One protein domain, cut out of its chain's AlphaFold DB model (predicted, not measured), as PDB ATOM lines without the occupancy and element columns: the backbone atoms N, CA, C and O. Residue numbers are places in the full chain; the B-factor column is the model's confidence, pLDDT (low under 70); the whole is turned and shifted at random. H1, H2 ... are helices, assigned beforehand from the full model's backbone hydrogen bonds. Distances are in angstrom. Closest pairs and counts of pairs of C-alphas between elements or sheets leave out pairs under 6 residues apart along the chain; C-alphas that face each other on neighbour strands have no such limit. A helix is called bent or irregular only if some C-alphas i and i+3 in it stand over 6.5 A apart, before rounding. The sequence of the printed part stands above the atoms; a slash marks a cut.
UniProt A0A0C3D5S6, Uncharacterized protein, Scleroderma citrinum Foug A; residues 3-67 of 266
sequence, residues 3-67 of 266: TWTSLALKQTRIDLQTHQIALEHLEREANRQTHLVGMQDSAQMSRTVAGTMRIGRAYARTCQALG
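AT A GLANCE: This is residues 3 to 67 of the 266 residues of an uncharacterized protein of Scleroderma citrinum Foug A (UniProt A0A0C3D5S6). Two long helices make a loose, narrow V: H1 runs out, the chain turns at residues 38 to 41, and H2 folds back part of the way along H1 with a widening gap between them. The two come near each other only by the turn, and the first part of H1, the longer arm, sticks out alone. The printed part has 65 residues with two named helices, H1 then H2, and no named strand; its class is all helix. The whole is extended, with a radius of gyration of the C-alphas of 17.1 A and spans of 59 by 22 by 9 A, a rod.

IN THESE COORDINATES: H1 holds residues 3 to 37 and is 51.9 A long from first to last C-alpha. It begins at C-alpha 3, (81.383, 35.077, 37.364), and ends at C-alpha 37, (122.661, 17.192, 63.308). H2 holds residues 42 to 65 and is 35.9 A long, ending at C-alpha 65, (109.075, 27.849, 34.924).

HOW THE PARTS SIT: H1 and H2 are close but not clearly touching, with 1 pair of C-alphas within 8 A. Their closest C-alphas, those of Val 37 and Met 45, are 6.8 A apart. The helices run opposite ways at a shallow tilt of 14 degrees. Their centres are 18.6 A apart. In H1 every O i to N i+4 pair is within hydrogen-bond range; in H2 19 of 20 are. Neither helix is bent.

THE WHOLE: The C-alphas of Thr 3 and Asp 41, the two farthest apart, are 58.7 A apart. The printed part has no cut, and the link from H1 to H2, 4 residues, is tight. Residues 3 to 29, 38 to 44 and 53 to 67 stand free. The mean pLDDT of the printed part is 81.9; it is under 70 at residues 37 to 46 and 48 to 50.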
ATOM      1  N   THR A   3      81.265  36.294  36.529       79.38
ATOM      2  CA  THR A   3      81.383  35.077  37.364       79.38
ATOM      3  C   THR A   3      82.751  34.399  37.271       79.38
ATOM      4  O   THR A   3      83.247  33.873  38.266       79.38
ATOM      5  N   TRP A   4      83.402  34.465  36.109       80.38
ATOM      6  CA  TRP A   4      84.685  33.800  35.861       80.38
ATOM      7  C   TRP A   4      85.858  34.443  36.614       80.38
ATOM      8  O   TRP A   4      86.734  33.739  37.112       80.38
ATOM      9  N   THR A   5      85.848  35.767  36.787       87.12
ATOM     10  CA  THR A   5      86.903  36.493  37.517       87.12
ATOM     11  C   THR A   5      86.898  36.179  39.014       87.12
ATOM     12  O   THR A   5      87.958  36.062  39.628       87.12
ATOM     13  N   SER A   6      85.715  35.970  39.600       89.31
ATOM     14  CA  SER A   6      85.567  35.611  41.016       89.31
ATOM     15  C   SER A   6      86.127  34.219  41.321       89.31
ATOM     16  O   SER A   6      86.784  34.025  42.345       89.31
ATOM     17  N   LEU A   7      85.919  33.254  40.418       92.31
ATOM     18  CA  LEU A   7      86.434  31.896  40.587       92.31
ATOM     19  C   LEU A   7      87.963  31.851  40.470       92.31
ATOM     20  O   LEU A   7      88.620  31.268  41.331       92.31
ATOM     21  N   ALA A   8      88.531  32.531  39.469       89.81
ATOM     22  CA  ALA A   8      89.980  32.613  39.291       89.81
ATOM     23  C   ALA A   8      90.673  33.239  40.517       89.81
ATOM     24  O   ALA A   8      91.664  32.711  41.020       89.81
ATOM     25  N   LEU A   9      90.105  34.317  41.069       92.75
ATOM     26  CA  LEU A   9      90.653  34.959  42.264       92.75
ATOM     27  C   LEU A   9      90.599  34.038  43.494       92.75
ATOM     28  O   LEU A   9      91.558  33.972  44.264       92.75
ATOM     29  N   LYS A  10      89.506  33.288  43.677       93.62
ATOM     30  CA  LYS A  10      89.398  32.314  44.775       93.62
ATOM     31  C   LYS A  10      90.439  31.205  44.652       93.62
ATOM     32  O   LYS A  10      91.065  30.876  45.656       93.62
ATOM     33  N   GLN A  11      90.662  30.693  43.443       92.56
ATOM     34  CA  GLN A  11      91.655  29.648  43.212       92.56
ATOM     35  C   GLN A  11      93.072  30.143  43.525       92.56
ATOM     36  O   GLN A  11      93.765  29.530  44.329       92.56
ATOM     37  N   THR A  12      93.459  31.314  43.009       91.19
ATOM     38  CA  THR A  12      94.794  31.883  43.291       91.19
ATOM     39  C   THR A  12      95.045  32.105  44.786       91.19
ATOM     40  O   THR A  12      96.161  31.912  45.265       91.19
ATOM     41  N   ARG A  13      94.008  32.461  45.558       95.00
ATOM     42  CA  ARG A  13      94.111  32.597  47.016       95.00
ATOM     43  C   ARG A  13      94.368  31.254  47.703       95.00
ATOM     44  O   ARG A  13      95.185  31.207  48.619       95.00
ATOM     45  N   ILE A  14      93.688  30.193  47.273       95.94
ATOM     46  CA  ILE A  14      93.884  28.835  47.804       95.94
ATOM     47  C   ILE A  14      95.295  28.335  47.477       95.94
ATOM     48  O   ILE A  14      95.977  27.801  48.354       95.94
ATOM     49  N   ASP A  15      95.762  28.563  46.251       92.12
ATOM     50  CA  ASP A  15      97.102  28.158  45.822       92.12
ATOM     51  C   ASP A  15      98.183  28.888  46.635       92.12
ATOM     52  O   ASP A  15      99.145  28.277  47.106       92.12
ATOM     53  N   LEU A  16      97.986  30.186  46.898       93.75
ATOM     54  CA  LEU A  16      98.893  30.977  47.730       93.75
ATOM     55  C   LEU A  16      98.934  30.471  49.182       93.75
ATOM     56  O   LEU A  16     100.016  30.341  49.755       93.75
ATOM     57  N   GLN A  17      97.777  30.147  49.766       95.00
ATOM     58  CA  GLN A  17      97.701  29.583  51.119       95.00
ATOM     59  C   GLN A  17      98.379  28.211  51.202       95.00
ATOM     60  O   GLN A  17      99.140  27.954  52.134       95.00
ATOM     61  N   THR A  18      98.164  27.357  50.201       94.19
ATOM     62  CA  THR A  18      98.813  26.043  50.101       94.19
ATOM     63  C   THR A  18     100.334  26.184  50.031       94.19
ATOM     64  O   THR A  18     101.058  25.498  50.758       94.19
ATOM     65  N   HIS A  19     100.841  27.118  49.220       92.88
ATOM     66  CA  HIS A  19     102.276  27.387  49.142       92.88
ATOM     67  C   HIS A  19     102.859  27.918  50.454       92.88
ATOM     68  O   HIS A  19     103.958  27.511  50.831       92.88
ATOM     69  N   GLN A  20     102.131  28.776  51.169       94.38
ATOM     70  CA  GLN A  20     102.580  29.287  52.462       94.38
ATOM     71  C   GLN A  20     102.712  28.165  53.501       94.38
ATOM     72  O   GLN A  20     103.749  28.056  54.154       94.38
ATOM     73  N   ILE A  21     101.720  27.275  53.591       95.19
ATOM     74  CA  ILE A  21     101.759  26.114  54.496       95.19
ATOM     75  C   ILE A  21     102.935  25.189  54.149       95.19
ATOM     76  O   ILE A  21     103.644  24.719  55.043       95.19
ATOM     77  N   ALA A  22     103.177  24.948  52.857       92.38
ATOM     78  CA  ALA A  22     104.295  24.122  52.410       92.38
ATOM     79  C   ALA A  22     105.661  24.722  52.798       92.38
ATOM     80  O   ALA A  22     106.557  23.985  53.216       92.38
ATOM     81  N   LEU A  23     105.818  26.048  52.702       92.56
ATOM     82  CA  LEU A  23     107.041  26.741  53.118       92.56
ATOM     83  C   LEU A  23     107.263  26.654  54.632       92.56
ATOM     84  O   LEU A  23     108.366  26.319  55.058       92.56
ATOM     85  N   GLU A  24     106.223  26.871  55.440       95.12
ATOM     86  CA  GLU A  24     106.321  26.734  56.899       95.12
ATOM     87  C   GLU A  24     106.678  25.302  57.322       95.12
ATOM     88  O   GLU A  24     107.464  25.097  58.248       95.12
ATOM     89  N   HIS A  25     106.131  24.293  56.639       94.88
ATOM     90  CA  HIS A  25     106.473  22.897  56.898       94.88
ATOM     91  C   HIS A  25     107.941  22.599  56.561       94.88
ATOM     92  O   HIS A  25     108.636  21.954  57.345       94.88
ATOM     93  N   LEU A  26     108.431  23.091  55.417       91.88
ATOM     94  CA  LEU A  26     109.838  22.949  55.030       91.88
ATOM     95  C   LEU A  26     110.778  23.627  56.032       91.88
ATOM     96  O   LEU A  26     111.817  23.059  56.363       91.88
ATOM     97  N   GLU A  27     110.412  24.801  56.545       92.88
ATOM     98  CA  GLU A  27     111.197  25.501  57.565       92.88
ATOM     99  C   GLU A  27     111.223  24.735  58.895       92.88
ATOM    100  O   GLU A  27     112.296  24.533  59.472       92.88
ATOM    101  N   ARG A  28     110.071  24.233  59.362       94.44
ATOM    102  CA  ARG A  28     110.010  23.389  60.568       94.44
ATOM    103  C   ARG A  28     110.844  22.122  60.414       94.44
ATOM    104  O   ARG A  28     111.572  21.769  61.342       94.44
ATOM    105  N   GLU A  29     110.789  21.465  59.259       90.75
ATOM    106  CA  GLU A  29     111.569  20.251  59.014       90.75
ATOM    107  C   GLU A  29     113.073  20.547  58.921       90.75
ATOM    108  O   GLU A  29     113.877  19.818  59.501       90.75
ATOM    109  N   ALA A  30     113.475  21.657  58.291       86.62
ATOM    110  CA  ALA A  30     114.873  22.095  58.275       86.62
ATOM    111  C   ALA A  30     115.401  22.393  59.692       86.62
ATOM    112  O   ALA A  30     116.518  21.996  60.043       86.62
ATOM    113  N   ASN A  31     114.585  23.028  60.536       89.19
ATOM    114  CA  ASN A  31     114.923  23.285  61.937       89.19
ATOM    115  C   ASN A  31     115.025  21.981  62.747       89.19
ATOM    116  O   ASN A  31     115.979  21.802  63.507       89.19
ATOM    117  N   ARG A  32     114.105  21.031  62.530       89.38
ATOM    118  CA  ARG A  32     114.143  19.699  63.158       89.38
ATOM    119  C   ARG A  32     115.412  18.934  62.780       89.38
ATOM    120  O   ARG A  32     116.060  18.350  63.648       89.38
ATOM    121  N   GLN A  33     115.803  18.977  61.506       84.31
ATOM    122  CA  GLN A  33     117.041  18.356  61.031       84.31
ATOM    123  C   GLN A  33     118.282  19.028  61.621       84.31
ATOM    124  O   GLN A  33     119.203  18.334  62.039       84.31
ATOM    125  N   THR A  34     118.293  20.358  61.737       79.19
ATOM    126  CA  THR A  34     119.416  21.090  62.348       79.19
ATOM    127  C   THR A  34     119.632  20.680  63.808       79.19
ATOM    128  O   THR A  34     120.772  20.493  64.227       79.19
ATOM    129  N   HIS A  35     118.553  20.466  64.568       77.50
ATOM    130  CA  HIS A  35     118.640  19.999  65.954       77.50
ATOM    131  C   HIS A  35     119.174  18.557  66.065       77.50
ATOM    132  O   HIS A  35     119.931  18.249  66.982       77.50
ATOM    133  N   LEU A  36     118.830  17.677  65.118       71.75
ATOM    134  CA  LEU A  36     119.340  16.297  65.069       71.75
ATOM    135  C   LEU A  36     120.819  16.218  64.651       71.75
ATOM    136  O   LEU A  36     121.552  15.351  65.123       71.75
ATOM    137  N   VAL A  37     121.275  17.146  63.806       65.62
ATOM    138  CA  VAL A  37     122.661  17.192  63.308       65.62
ATOM    139  C   VAL A  37     123.669  17.566  64.402       65.62
ATOM    140  O   VAL A  37     124.828  17.173  64.306       65.62
ATOM    141  N   GLY A  38     123.241  18.220  65.488       65.00
ATOM    142  CA  GLY A  38     124.105  18.506  66.644       65.00
ATOM    143  C   GLY A  38     124.687  17.266  67.340       65.00
ATOM    144  O   GLY A  38     125.591  17.411  68.159       65.00
ATOM    145  N   MET A  39     124.204  16.061  67.012       61.78
ATOM    146  CA  MET A  39     124.645  14.794  67.610       61.78
ATOM    147  C   MET A  39     125.138  13.742  66.600       61.78
ATOM    148  O   MET A  39     125.394  12.607  66.996       61.78
ATOM    149  N   GLN A  40     125.258  14.066  65.306       56.91
ATOM    150  CA  GLN A  40     125.582  13.075  64.271       56.91
ATOM    151  C   GLN A  40     126.996  13.209  63.699       56.91
ATOM    152  O   GLN A  40     127.491  14.301  63.434       56.91
ATOM    153  N   ASP A  41     127.607  12.049  63.456       69.62
ATOM    154  CA  ASP A  41     128.928  11.872  62.858       69.62
ATOM    155  C   ASP A  41     129.080  12.634  61.527       69.62
ATOM    156  O   ASP A  41     128.153  12.706  60.712       69.62
ATOM    157  N   SER A  42     130.275  13.165  61.263       64.44
ATOM    158  CA  SER A  42     130.602  14.026  60.104       64.44
ATOM    159  C   SER A  42     130.190  13.454  58.728       64.44
ATOM    160  O   SER A  42     129.874  14.196  57.789       64.44
ATOM    161  N   ALA A  43     130.108  12.125  58.607       64.25
ATOM    162  CA  ALA A  43     129.651  11.421  57.410       64.25
ATOM    163  C   ALA A  43     128.132  11.537  57.147       64.25
ATOM    164  O   ALA A  43     127.687  11.387  56.003       64.25
ATOM    165  N   GLN A  44     127.316  11.797  58.174       64.12
ATOM    166  CA  GLN A  44     125.881  12.061  58.013       64.12
ATOM    167  C   GLN A  44     125.621  13.515  57.603       64.12
ATOM    168  O   GLN A  44     124.805  13.751  56.711       64.12
ATOM    169  N   MET A  45     126.397  14.473  58.125       64.94
ATOM    170  CA  MET A  45     126.319  15.881  57.707       64.94
ATOM    171  C   MET A  45     126.484  16.058  56.193       64.94
ATOM    172  O   MET A  45     125.695  16.762  55.562       64.94
ATOM    173  N   SER A  46     127.463  15.378  55.584       67.94
ATOM    174  CA  SER A  46     127.704  15.479  54.136       67.94
ATOM    175  C   SER A  46     126.519  14.980  53.295       67.94
ATOM    176  O   SER A  46     126.213  15.556  52.249       67.94
ATOM    177  N   ARG A  47     125.804  13.946  53.760       72.75
ATOM    178  CA  ARG A  47     124.615  13.419  53.067       72.75
ATOM    179  C   ARG A  47     123.416  14.357  53.200       72.75
ATOM    180  O   ARG A  47     122.731  14.599  52.205       72.75
ATOM    181  N   THR A  48     123.213  14.942  54.379       67.75
ATOM    182  CA  THR A  48     122.138  15.913  54.628       67.75
ATOM    183  C   THR A  48     122.319  17.183  53.790       67.75
ATOM    184  O   THR A  48     121.375  17.630  53.138       67.75
ATOM    185  N   VAL A  49     123.544  17.716  53.702       68.81
ATOM    186  CA  VAL A  49     123.852  18.893  52.864       68.81
ATOM    187  C   VAL A  49     123.631  18.602  51.372       68.81
ATOM    188  O   VAL A  49     123.067  19.423  50.648       68.81
ATOM    189  N   ALA A  50     124.008  17.412  50.894       68.62
ATOM    190  CA  ALA A  50     123.759  17.031  49.505       68.62
ATOM    191  C   ALA A  50     122.253  16.910  49.182       68.62
ATOM    192  O   ALA A  50     121.836  17.251  48.070       68.62
ATOM    193  N   GLY A  51     121.438  16.455  50.142       72.12
ATOM    194  CA  GLY A  51     119.981  16.359  50.010       72.12
ATOM    195  C   GLY A  51     119.300  17.725  49.899       72.12
ATOM    196  O   GLY A  51     118.537  17.960  48.956       72.12
ATOM    197  N   THR A  52     119.634  18.664  50.788       73.31
ATOM    198  CA  THR A  52     119.047  20.019  50.786       73.31
ATOM    199  C   THR A  52     119.391  20.800  49.512       73.31
ATOM    200  O   THR A  52     118.533  21.490  48.955       73.31
ATOM    201  N   MET A  53     120.592  20.606  48.951       75.94
ATOM    202  CA  MET A  53     120.972  21.199  47.660       75.94
ATOM    203  C   MET A  53     120.161  20.677  46.462       75.94
ATOM    204  O   MET A  53     120.042  21.385  45.455       75.94
ATOM    205  N   ARG A  54     119.631  19.445  46.508       77.94
ATOM    206  CA  ARG A  54     118.770  18.919  45.428       77.94
ATOM    207  C   ARG A  54     117.381  19.544  45.483       77.94
ATOM    208  O   ARG A  54     116.872  19.951  44.442       77.94
ATOM    209  N   ILE A  55     116.824  19.690  46.685       77.25
ATOM    210  CA  ILE A  55     115.517  20.329  46.902       77.25
ATOM    211  C   ILE A  55     115.567  21.799  46.469       77.25
ATOM    212  O   ILE A  55     114.718  22.235  45.694       77.25
ATOM    213  N   GLY A  56     116.614  22.538  46.858       83.38
ATOM    214  CA  GLY A  56     116.792  23.930  46.432       83.38
ATOM    215  C   GLY A  56     116.882  24.093  44.907       83.38
ATOM    216  O   GLY A  56     116.306  25.024  44.348       83.38
ATOM    217  N   ARG A  57     117.537  23.152  44.209       81.12
ATOM    218  CA  ARG A  57     117.606  23.150  42.736       81.12
ATOM    219  C   ARG A  57     116.272  22.822  42.072       81.12
ATOM    220  O   ARG A  57     115.951  23.441  41.060       81.12
ATOM    221  N   ALA A  58     115.507  21.874  42.613       78.06
ATOM    222  CA  ALA A  58     114.173  21.560  42.104       78.06
ATOM    223  C   ALA A  58     113.237  22.769  42.249       78.06
ATOM    224  O   ALA A  58     112.605  23.171  41.277       78.06
ATOM    225  N   TYR A  59     113.248  23.415  43.417       76.69
ATOM    226  CA  TYR A  59     112.446  24.608  43.680       76.69
ATOM    227  C   TYR A  59     112.806  25.777  42.750       76.69
ATOM    228  O   TYR A  59     111.922  26.384  42.149       76.69
ATOM    229  N   ALA A  60     114.103  26.043  42.543       77.25
ATOM    230  CA  ALA A  60     114.557  27.096  41.632       77.25
ATOM    231  C   ALA A  60     114.072  26.886  40.184       77.25
ATOM    232  O   ALA A  60     113.680  27.850  39.528       77.25
ATOM    233  N   ARG A  61     114.051  25.634  39.699       83.69
ATOM    234  CA  ARG A  61     113.515  25.300  38.366       83.69
ATOM    235  C   ARG A  61     112.015  25.564  38.278       83.69
ATOM    236  O   ARG A  61     111.568  26.131  37.288       83.69
ATOM    237  N   THR A  62     111.257  25.211  39.315       80.31
ATOM    238  CA  THR A  62     109.814  25.483  39.367       80.31
ATOM    239  C   THR A  62     109.530  26.985  39.370       80.31
ATOM    240  O   THR A  62     108.700  27.447  38.595       80.31
ATOM    241  N   CYS A  63     110.261  27.778  40.160       78.44
ATOM    242  CA  CYS A  63     110.110  29.237  40.158       78.44
ATOM    243  C   CYS A  63     110.446  29.859  38.794       78.44
ATOM    244  O   CYS A  63     109.749  30.774  38.357       78.44
ATOM    245  N   GLN A  64     111.475  29.348  38.108       82.31
ATOM    246  CA  GLN A  64     111.843  29.800  36.766       82.31
ATOM    247  C   GLN A  64     110.760  29.461  35.732       82.31
ATOM    248  O   GLN A  64     110.421  30.315  34.916       82.31
ATOM    249  N   ALA A  65     110.178  28.258  35.796       77.50
ATOM    250  CA  ALA A  65     109.075  27.849  34.924       77.50
ATOM    251  C   ALA A  65     107.807  28.694  35.140       77.50
ATOM    252  O   ALA A  65     107.077  28.965  34.193       77.50
ATOM    253  N   LEU A  66     107.576  29.154  36.372       81.31
ATOM    254  CA  LEU A  66     106.462  30.036  36.725       81.31
ATOM    255  C   LEU A  66     106.744  31.526  36.443       81.31
ATOM    256  O   LEU A  66     105.908  32.370  36.752       81.31
ATOM    257  N   GLY A  67     107.917  31.873  35.898       84.94
ATOM    258  CA  GLY A  67     108.297  33.263  35.616       84.94
ATOM    259  C   GLY A  67     108.450  34.138  36.866       84.94
ATOM    260  O   GLY A  67     108.489  35.365  36.761       84.94
TER     261      GLY A  67